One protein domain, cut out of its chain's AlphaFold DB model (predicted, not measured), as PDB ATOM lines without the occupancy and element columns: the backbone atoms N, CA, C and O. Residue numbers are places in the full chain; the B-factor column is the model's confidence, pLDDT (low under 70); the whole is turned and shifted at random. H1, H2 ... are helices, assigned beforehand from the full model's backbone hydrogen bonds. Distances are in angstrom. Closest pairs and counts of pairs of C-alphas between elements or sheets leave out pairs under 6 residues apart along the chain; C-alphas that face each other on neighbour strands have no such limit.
ATOM      1  N   PHE A  71     -22.694  31.884  13.550       85.06
ATOM      2  CA  PHE A  71     -21.347  31.840  14.129       85.06
ATOM      3  C   PHE A  71     -21.353  31.288  15.563       85.06
ATOM      4  O   PHE A  71     -20.509  30.466  15.918       85.06
ATOM      5  N   ALA A  72     -22.343  31.688  16.367       88.31
ATOM      6  CA  ALA A  72     -22.509  31.186  17.728       88.31
ATOM      7  C   ALA A  72     -22.818  29.677  17.759       88.31
ATOM      8  O   ALA A  72     -22.242  28.954  18.568       88.31
ATOM      9  N   LYS A  73     -23.671  29.189  16.846       91.25
ATOM     10  CA  LYS A  73     -23.992  27.757  16.730       91.25
ATOM     11  C   LYS A  73     -22.754  26.945  16.374       91.25
ATOM     12  O   LYS A  73     -22.441  25.978  17.057       91.25
ATOM     13  N   ILE A  74     -22.003  27.387  15.365       92.31
ATOM     14  CA  ILE A  74     -20.761  26.737  14.930       92.31
ATOM     15  C   ILE A  74     -19.750  26.670  16.083       92.31
ATOM     16  O   ILE A  74     -19.155  25.618  16.310       92.31
ATOM     17  N   HIS A  75     -19.590  27.750  16.853       93.88
ATOM     18  CA  HIS A  75     -18.702  27.766  18.018       93.88
ATOM     19  C   HIS A  75     -19.103  26.738  19.093       93.88
ATOM     20  O   HIS A  75     -18.249  26.017  19.617       93.88
ATOM     21  N   ILE A  76     -20.403  26.620  19.383       95.75
ATOM     22  CA  ILE A  76     -20.933  25.598  20.298       95.75
ATOM     23  C   ILE A  76     -20.666  24.194  19.744       95.75
ATOM     24  O   ILE A  76     -20.218  23.322  20.487       95.75
ATOM     25  N   CYS A  77     -20.887  23.974  18.444       96.44
ATOM     26  CA  CYS A  77     -20.609  22.699  17.786       96.44
ATOM     27  C   CYS A  77     -19.135  22.297  17.915       96.44
ATOM     28  O   CYS A  77     -18.862  21.146  18.240       96.44
ATOM     29  N   TYR A  78     -18.201  23.234  17.709       97.00
ATOM     30  CA  TYR A  78     -16.768  22.976  17.881       97.00
ATOM     31  C   TYR A  78     -16.434  22.579  19.316       97.00
ATOM     32  O   TYR A  78     -15.741  21.587  19.520       97.00
ATOM     33  N   SER A  79     -16.962  23.315  20.297       97.12
ATOM     34  CA  SER A  79     -16.701  23.049  21.716       97.12
ATOM     35  C   SER A  79     -17.213  21.663  22.124       97.12
ATOM     36  O   SER A  79     -16.461  20.856  22.662       97.12
ATOM     37  N   ARG A  80     -18.460  21.334  21.759       97.50
ATOM     38  CA  ARG A  80     -19.069  20.027  22.057       97.50
ATOM     39  C   ARG A  80     -18.369  18.871  21.349       97.50
ATOM     40  O   ARG A  80     -18.225  17.801  21.933       97.50
ATOM     41  N   LEU A  81     -17.957  19.062  20.094       96.56
ATOM     42  CA  LEU A  81     -17.258  18.025  19.337       96.56
ATOM     43  C   LEU A  81     -15.863  17.767  19.910       96.56
ATOM     44  O   LEU A  81     -15.469  16.613  20.043       96.56
ATOM     45  N   PHE A  82     -15.158  18.830  20.301       97.56
ATOM     46  CA  PHE A  82     -13.871  18.730  20.978       97.56
ATOM     47  C   PHE A  82     -13.986  17.954  22.293       97.56
ATOM     48  O   PHE A  82     -13.268  16.978  22.483       97.56
ATOM     49  N   GLU A  83     -14.922  18.336  23.166       96.31
ATOM     50  CA  GLU A  83     -15.167  17.645  24.438       96.31
ATOM     51  C   GLU A  83     -15.519  16.171  24.222       96.31
ATOM     52  O   GLU A  83     -14.959  15.296  24.880       96.31
ATOM     53  N   HIS A  84     -16.405  15.883  23.264       94.62
ATOM     54  CA  HIS A  84     -16.796  14.514  22.946       94.62
ATOM     55  C   HIS A  84     -15.600  13.670  22.493       94.62
ATOM     56  O   HIS A  84     -15.427  12.550  22.961       94.62
ATOM     57  N   TYR A  85     -14.766  14.193  21.596       94.81
ATOM     58  CA  TYR A  85     -13.625  13.452  21.063       94.81
ATOM     59  C   TYR A  85     -12.514  13.265  22.082       94.81
ATOM     60  O   TYR A  85     -11.911  12.197  22.119       94.81
ATOM     61  N   LEU A  86     -12.276  14.270  22.925       94.88
ATOM     62  CA  LEU A  86     -11.338  14.151  24.032       94.88
ATOM     63  C   LEU A  86     -11.769  13.033  24.986       94.88
ATOM     64  O   LEU A  86     -10.967  12.162  25.302       94.88
ATOM     65  N   ASP A  87     -13.055  12.990  25.337       92.44
ATOM     66  CA  ASP A  87     -13.618  11.940  26.187       92.44
ATOM     67  C   ASP A  87     -13.463  10.538  25.572       92.44
ATOM     68  O   ASP A  87     -13.096   9.587  26.262       92.44
ATOM     69  N   GLN A  88     -13.709  10.402  24.262       89.31
ATOM     70  CA  GLN A  88     -13.533   9.136  23.538       89.31
ATOM     71  C   GLN A  88     -12.066   8.692  23.485       89.31
ATOM     72  O   GLN A  88     -11.778   7.504  23.635       89.31
ATOM     73  N   LEU A  89     -11.147   9.637  23.283       88.50
ATOM     74  CA  LEU A  89      -9.716   9.367  23.212       88.50
ATOM     75  C   LEU A  89      -9.144   8.980  24.586       88.50
ATOM     76  O   LEU A  89      -8.280   8.113  24.660       88.50
ATOM     77  N   GLU A  90      -9.639   9.573  25.673       86.38
ATOM     78  CA  GLU A  90      -9.174   9.278  27.035       86.38
ATOM     79  C   GLU A  90      -9.766   7.983  27.619       86.38
ATOM     80  O   GLU A  90      -9.089   7.301  28.390       86.38
ATOM     81  N   LYS A  91     -11.017   7.630  27.284       81.62
ATOM     82  CA  LYS A  91     -11.722   6.501  27.922       81.62
ATOM     83  C   LYS A  91     -11.522   5.144  27.252       81.62
ATOM     84  O   LYS A  91     -11.490   4.151  27.975       81.62
ATOM     85  N   ASP A  92     -11.441   5.070  25.920       68.75
ATOM     86  CA  ASP A  92     -11.166   3.815  25.192       68.75
ATOM     87  C   ASP A  92     -10.851   4.102  23.706       68.75
ATOM     88  O   ASP A  92     -11.656   3.847  22.799       68.75
ATOM     89  N   SER A  93      -9.681   4.695  23.451       62.78
ATOM     90  CA  SER A  93      -9.260   5.152  22.117       62.78
ATOM     91  C   SER A  93      -9.284   4.053  21.047       62.78
ATOM     92  O   SER A  93      -9.614   4.331  19.895       62.78
ATOM     93  N   GLU A  94      -9.017   2.798  21.421       61.69
ATOM     94  CA  GLU A  94      -8.990   1.653  20.503       61.69
ATOM     95  C   GLU A  94     -10.359   1.004  20.256       61.69
ATOM     96  O   GLU A  94     -10.488   0.156  19.369       61.69
ATOM     97  N   LYS A  95     -11.405   1.365  21.011       66.50
ATOM     98  CA  LYS A  95     -12.758   0.808  20.817       66.50
ATOM     99  C   LYS A  95     -13.752   1.787  20.220       66.50
ATOM    100  O   LYS A  95     -14.761   1.339  19.678       66.50
ATOM    101  N   SER A  96     -13.478   3.088  20.284       77.25
ATOM    102  CA  SER A  96     -14.302   4.089  19.613       77.25
ATOM    103  C   SER A  96     -13.858   4.282  18.159       77.25
ATOM    104  O   SER A  96     -12.671   4.430  17.871       77.25
ATOM    105  N   ASP A  97     -14.811   4.317  17.224       80.94
ATOM    106  CA  ASP A  97     -14.515   4.580  15.803       80.94
ATOM    107  C   ASP A  97     -13.844   5.950  15.606       80.94
ATOM    108  O   ASP A  97     -13.000   6.131  14.729       80.94
ATOM    109  N   VAL A  98     -14.192   6.911  16.465       81.62
ATOM    110  CA  VAL A  98     -13.592   8.247  16.496       81.62
ATOM    111  C   VAL A  98     -12.144   8.193  16.978       81.62
ATOM    112  O   VAL A  98     -11.282   8.779  16.330       81.62
ATOM    113  N   GLY A  99     -11.865   7.490  18.081       81.38
ATOM    114  CA  GLY A  99     -10.511   7.350  18.618       81.38
ATOM    115  C   GLY A  99      -9.569   6.701  17.609       81.38
ATOM    116  O   GLY A  99      -8.498   7.244  17.346       81.38
ATOM    117  N   LYS A 100     -10.026   5.633  16.941       83.81
ATOM    118  CA  LYS A 100      -9.301   5.017  15.820       83.81
ATOM    119  C   LYS A 100      -9.056   5.999  14.690       83.81
ATOM    120  O   LYS A 100      -7.924   6.148  14.261       83.81
ATOM    121  N   SER A 101     -10.084   6.723  14.244       84.25
ATOM    122  CA  SER A 101      -9.904   7.684  13.154       84.25
ATOM    123  C   SER A 101      -8.916   8.803  13.498       84.25
ATOM    124  O   SER A 101      -8.252   9.289  12.584       84.25
ATOM    125  N   ILE A 102      -8.832   9.228  14.764       84.81
ATOM    126  CA  ILE A 102      -7.832  10.205  15.220       84.81
ATOM    127  C   ILE A 102      -6.437   9.575  15.163       84.81
ATOM    128  O   ILE A 102      -5.547  10.146  14.536       84.81
ATOM    129  N   ILE A 103      -6.266   8.390  15.753       85.38
ATOM    130  CA  ILE A 103      -4.997   7.647  15.791       85.38
ATOM    131  C   ILE A 103      -4.483   7.356  14.375       85.38
ATOM    132  O   ILE A 103      -3.363   7.728  14.041       85.38
ATOM    133  N   ASP A 104      -5.332   6.802  13.508       87.94
ATOM    134  CA  ASP A 104      -5.000   6.417  12.131       87.94
ATOM    135  C   ASP A 104      -4.659   7.620  11.235       87.94
ATOM    136  O   ASP A 104      -4.064   7.466  10.166       87.94
ATOM    137  N   SER A 105      -5.046   8.833  11.643       86.00
ATOM    138  CA  SER A 105      -4.742  10.063  10.905       86.00
ATOM    139  C   SER A 105      -3.359  10.646  11.215       86.00
ATOM    140  O   SER A 105      -2.955  11.620  10.577       86.00
ATOM    141  N   MET A 106      -2.632  10.078  12.184       88.94
ATOM    142  CA  MET A 106      -1.392  10.635  12.727       88.94
ATOM    143  C   MET A 106      -0.254   9.610  12.719       88.94
ATOM    144  O   MET A 106      -0.467   8.404  12.654       88.94
ATOM    145  N   THR A 107       0.989  10.091  12.762       90.31
ATOM    146  CA  THR A 107       2.158   9.209  12.868       90.31
ATOM    147  C   THR A 107       2.351   8.735  14.305       90.31
ATOM    148  O   THR A 107       2.064   9.469  15.248       90.31
ATOM    149  N   GLU A 108       2.927   7.545  14.481       88.38
ATOM    150  CA  GLU A 108       3.227   6.984  15.809       88.38
ATOM    151  C   GLU A 108       4.075   7.940  16.668       88.38
ATOM    152  O   GLU A 108       3.796   8.176  17.841       88.38
ATOM    153  N   GLU A 109       5.083   8.572  16.058       91.62
ATOM    154  CA  GLU A 109       5.919   9.579  16.722       91.62
ATOM    155  C   GLU A 109       5.098  10.775  17.230       91.62
ATOM    156  O   GLU A 109       5.364  11.296  18.313       91.62
ATOM    157  N   TYR A 110       4.092  11.212  16.471       90.31
ATOM    158  CA  TYR A 110       3.221  12.311  16.876       90.31
ATOM    159  C   TYR A 110       2.335  11.914  18.056       90.31
ATOM    160  O   TYR A 110       2.216  12.671  19.020       90.31
ATOM    161  N   LEU A 111       1.767  10.707  18.010       87.50
ATOM    162  CA  LEU A 111       0.908  10.172  19.065       87.50
ATOM    163  C   LEU A 111       1.649  10.065  20.406       87.50
ATOM    164  O   LEU A 111       1.090  10.399  21.447       87.50
ATOM    165  N   HIS A 112       2.925   9.680  20.400       88.00
ATOM    166  CA  HIS A 112       3.711   9.586  21.632       88.00
ATOM    167  C   HIS A 112       4.154  10.934  22.215       88.00
ATOM    168  O   HIS A 112       4.434  11.016  23.412       88.00
ATOM    169  N   ASN A 113       4.225  11.985  21.395       94.19
ATOM    170  CA  ASN A 113       4.800  13.274  21.786       94.19
ATOM    171  C   ASN A 113       3.759  14.372  22.039       94.19
ATOM    172  O   ASN A 113       4.126  15.484  22.425       94.19
ATOM    173  N   GLN A 114       2.474  14.097  21.816       93.50
ATOM    174  CA  GLN A 114       1.410  15.085  21.945       93.50
ATOM    175  C   GLN A 114       0.434  14.757  23.062       93.50
ATOM    176  O   GLN A 114       0.291  13.626  23.514       93.50
ATOM    177  N   THR A 115      -0.271  15.789  23.516       94.12
ATOM    178  CA  THR A 115      -1.378  15.612  24.458       94.12
ATOM    179  C   THR A 115      -2.643  15.179  23.711       94.12
ATOM    180  O   THR A 115      -2.840  15.615  22.573       94.12
ATOM    181  N   PRO A 116      -3.556  14.414  24.341       92.56
ATOM    182  CA  PRO A 116      -4.852  14.074  23.748       92.56
ATOM    183  C   PRO A 116      -5.615  15.304  23.233       92.56
ATOM    184  O   PRO A 116      -6.136  15.309  22.120       92.56
ATOM    185  N   ALA A 117      -5.591  16.404  23.992       95.44
ATOM    186  CA  ALA A 117      -6.192  17.675  23.597       95.44
ATOM    187  C   ALA A 117      -5.581  18.263  22.309       95.44
ATOM    188  O   ALA A 117      -6.311  18.783  21.464       95.44
ATOM    189  N   ALA A 118      -4.255  18.177  22.136       96.00
ATOM    190  CA  ALA A 118      -3.593  18.618  20.907       96.00
ATOM    191  C   ALA A 118      -3.986  17.736  19.713       96.00
ATOM    192  O   ALA A 118      -4.334  18.268  18.660       96.00
ATOM    193  N   MET A 119      -4.036  16.413  19.897       94.69
ATOM    194  CA  MET A 119      -4.467  15.479  18.850       94.69
ATOM    195  C   MET A 119      -5.899  15.773  18.387       94.69
ATOM    196  O   MET A 119      -6.160  15.901  17.192       94.69
ATOM    197  N   VAL A 120      -6.832  15.961  19.326       95.44
ATOM    198  CA  VAL A 120      -8.230  16.287  19.004       95.44
ATOM    199  C   VAL A 120      -8.338  17.632  18.280       95.44
ATOM    200  O   VAL A 120      -9.062  17.733  17.289       95.44
ATOM    201  N   ARG A 121      -7.603  18.663  18.730       96.75
ATOM    202  CA  ARG A 121      -7.562  19.980  18.068       96.75
ATOM    203  C   ARG A 121      -7.139  19.846  16.608       96.75
ATOM    204  O   ARG A 121      -7.793  20.415  15.738       96.75
ATOM    205  N   ASP A 122      -6.059  19.118  16.350       95.38
ATOM    206  CA  ASP A 122      -5.479  19.022  15.010       95.38
ATOM    207  C   ASP A 122      -6.335  18.160  14.086       95.38
ATOM    208  O   ASP A 122      -6.553  18.526  12.931       95.38
ATOM    209  N   TYR A 123      -6.923  17.084  14.616       94.75
ATOM    210  CA  TYR A 123      -7.906  16.290  13.888       94.75
ATOM    211  C   TYR A 123      -9.125  17.130  13.480       94.75
ATOM    212  O   TYR A 123      -9.547  17.097  12.324       94.75
ATOM    213  N   ILE A 124      -9.664  17.942  14.399       96.06
ATOM    214  CA  ILE A 124     -10.775  18.858  14.106       96.06
ATOM    215  C   ILE A 124     -10.363  19.931  13.085       96.06
ATOM    216  O   ILE A 124     -11.142  20.251  12.189       96.06
ATOM    217  N   ALA A 125      -9.145  20.472  13.184       95.62
ATOM    218  CA  ALA A 125      -8.628  21.470  12.248       95.62
ATOM    219  C   ALA A 125      -8.435  20.918  10.823       95.62
ATOM    220  O   ALA A 125      -8.510  21.680   9.861       95.62
ATOM    221  N   GLY A 126      -8.221  19.606  10.683       94.00
ATOM    222  CA  GLY A 126      -8.132  18.911   9.396       94.00
ATOM    223  C   GLY A 126      -9.484  18.586   8.747       94.00
ATOM    224  O   GLY A 126      -9.516  18.092   7.618       94.00
ATOM    225  N   MET A 127     -10.608  18.838   9.425       94.69
ATOM    226  CA  MET A 127     -11.932  18.530   8.887       94.69
ATOM    227  C   MET A 127     -12.350  19.499   7.785       94.69
ATOM    228  O   MET A 127     -12.172  20.710   7.885       94.69
ATOM    229  N   THR A 128     -13.028  18.970   6.768       94.88
ATOM    230  CA  THR A 128     -13.846  19.807   5.883       94.88
ATOM    231  C   THR A 128     -15.111  20.260   6.609       94.88
ATOM    232  O   THR A 128     -15.620  19.540   7.473       94.88
ATOM    233  N   ASP A 129     -15.683  21.396   6.205       92.31
ATOM    234  CA  ASP A 129     -16.949  21.896   6.758       92.31
ATOM    235  C   ASP A 129     -18.068  20.843   6.697       92.31
ATOM    236  O   ASP A 129     -18.815  20.664   7.655       92.31
ATOM    237  N   ASP A 130     -18.180  20.105   5.586       93.56
ATOM    238  CA  ASP A 130     -19.188  19.049   5.428       93.56
ATOM    239  C   ASP A 130     -18.984  17.891   6.403       93.56
ATOM    240  O   ASP A 130     -19.944  17.363   6.967       93.56
ATOM    241  N   PHE A 131     -17.734  17.476   6.614       93.75
ATOM    242  CA  PHE A 131     -17.436  16.433   7.584       93.75
ATOM    243  C   PHE A 131     -17.709  16.916   9.010       93.75
ATOM    244  O   PHE A 131     -18.425  16.235   9.744       93.75
ATOM    245  N   PHE A 132     -17.254  18.118   9.364       95.19
ATOM    246  CA  PHE A 132     -17.512  18.728  10.665       95.19
ATOM    247  C   PHE A 132     -19.012  18.808  10.977       95.19
ATOM    248  O   PHE A 132     -19.447  18.353  12.034       95.19
ATOM    249  N   LEU A 133     -19.829  19.317  10.047       94.44
ATOM    250  CA  LEU A 133     -21.276  19.440  10.247       94.44
ATOM    251  C   LEU A 133     -21.958  18.073  10.403       94.44
ATOM    252  O   LEU A 133     -22.885  17.946  11.205       94.44
ATOM    253  N   ARG A 134     -21.502  17.037   9.683       94.75
ATOM    254  CA  ARG A 134     -22.003  15.662   9.865       94.75
ATOM    255  C   ARG A 134     -21.665  15.114  11.249       94.75
ATOM    256  O   ARG A 134     -22.559  14.602  11.918       94.75
ATOM    257  N   GLN A 135     -20.417  15.259  11.689       95.31
ATOM    258  CA  GLN A 135     -19.974  14.784  13.003       95.31
ATOM    259  C   GLN A 135     -20.671  15.537  14.144       95.31
ATOM    260  O   GLN A 135     -21.188  14.919  15.072       95.31
ATOM    261  N   ALA A 136     -20.786  16.862  14.039       95.69
ATOM    262  CA  ALA A 136     -21.518  17.682  14.998       95.69
ATOM    263  C   ALA A 136     -23.003  17.277  15.077       95.69
ATOM    264  O   ALA A 136     -23.563  17.168  16.168       95.69
ATOM    265  N   ARG A 137     -23.649  16.984  13.939       95.50
ATOM    266  CA  ARG A 137     -25.034  16.488  13.920       95.50
ATOM    267  C   ARG A 137     -25.163  15.113  14.580       95.50
ATOM    268  O   ARG A 137     -26.134  14.890  15.298       95.50
ATOM    269  N   ALA A 138     -24.192  14.219  14.380       94.81
ATOM    270  CA  ALA A 138     -24.195  12.879  14.972       94.81
ATOM    271  C   ALA A 138     -24.180  12.908  16.513       94.81
ATOM    272  O   ALA A 138     -24.780  12.042  17.142       94.81
ATOM    273  N   ILE A 139     -23.575  13.937  17.116       94.50
ATOM    274  CA  ILE A 139     -23.567  14.149  18.574       94.50
ATOM    275  C   ILE A 139     -24.710  15.059  19.068       94.50
ATOM    276  O   ILE A 139     -24.731  15.488  20.225       94.50
ATOM    277  N   GLY A 140     -25.668  15.386  18.195       95.19
ATOM    278  CA  GLY A 140     -26.847  16.182  18.531       95.19
ATOM    279  C   GLY A 140     -26.579  17.681  18.688       95.19
ATOM    280  O   GLY A 140     -27.202  18.328  19.533       95.19
TER     281      GLY A 140
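AT A GLANCE: This is residues 71 to 140 of the 151 residues of the protein "Phosphohydrolase" of Desulfobacteraceae bacterium (UniProt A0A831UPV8). One long helix, H1, is crossed by three short helices: H5 packs on its first half, H4 slants over its second half, and H2 crosses near its last residues. H3, a short helix that touches no other, lies at the far end of the elongated outline from Ala 72. The printed part has 70 residues with five named helices, H1 to H5 in chain order, and no named strand; the class is all helix. It is compact, with a radius of gyration of the C-alphas of 11.8 A and spans of 35 by 20 by 17 A.

HOW THE PARTS SIT: Begin with H1, residues 71 to 92, the hub, touching three helices. Its residues 82 to 90 alone touch H4, residues 116 to 125, at a steep tilt of 43 degrees, opposite ways; the closest C-alphas, of Leu 86 and Ala 117, are 6.3 A apart. Residues 85 to 92 alone touch H2, residues 97 to 103, about perpendicular at 85 degrees; look at the closest C-alphas, of Leu 89 and Gly 99, 5.1 A apart. Residues 77 to 81 alone touch H5, residues 129 to 138, at a steep tilt of 66 degrees, the same way; the closest C-alphas, of Cys 77 and Ala 136, are 5.8 A apart. H2 and H4 only just touch, with 3 pairs of C-alphas within 8 A, the closest those of Ile 102 and Tyr 123 at 6.2 A. H3, residues 108 to 113, is apart from H1 and H5. In all five helices every O i to N i+4 pair is within hydrogen-bond range.

IN THESE COORDINATES: Find C-alpha 71 at (-21.347, 31.840, 14.129); from there H1 runs 31.8 A to C-alpha 92 at (-11.166, 3.815, 25.192). H4 and H5 each measure 14.2 A, and H5 ends at C-alpha 138, (-24.195, 12.879, 14.972).

THE WHOLE: The farthest C-alphas, of Ala 72 and Glu 109, are 35.7 A apart. The printed part has no cut, and its four links are tight. Residues 92 to 95 have pLDDT under 70.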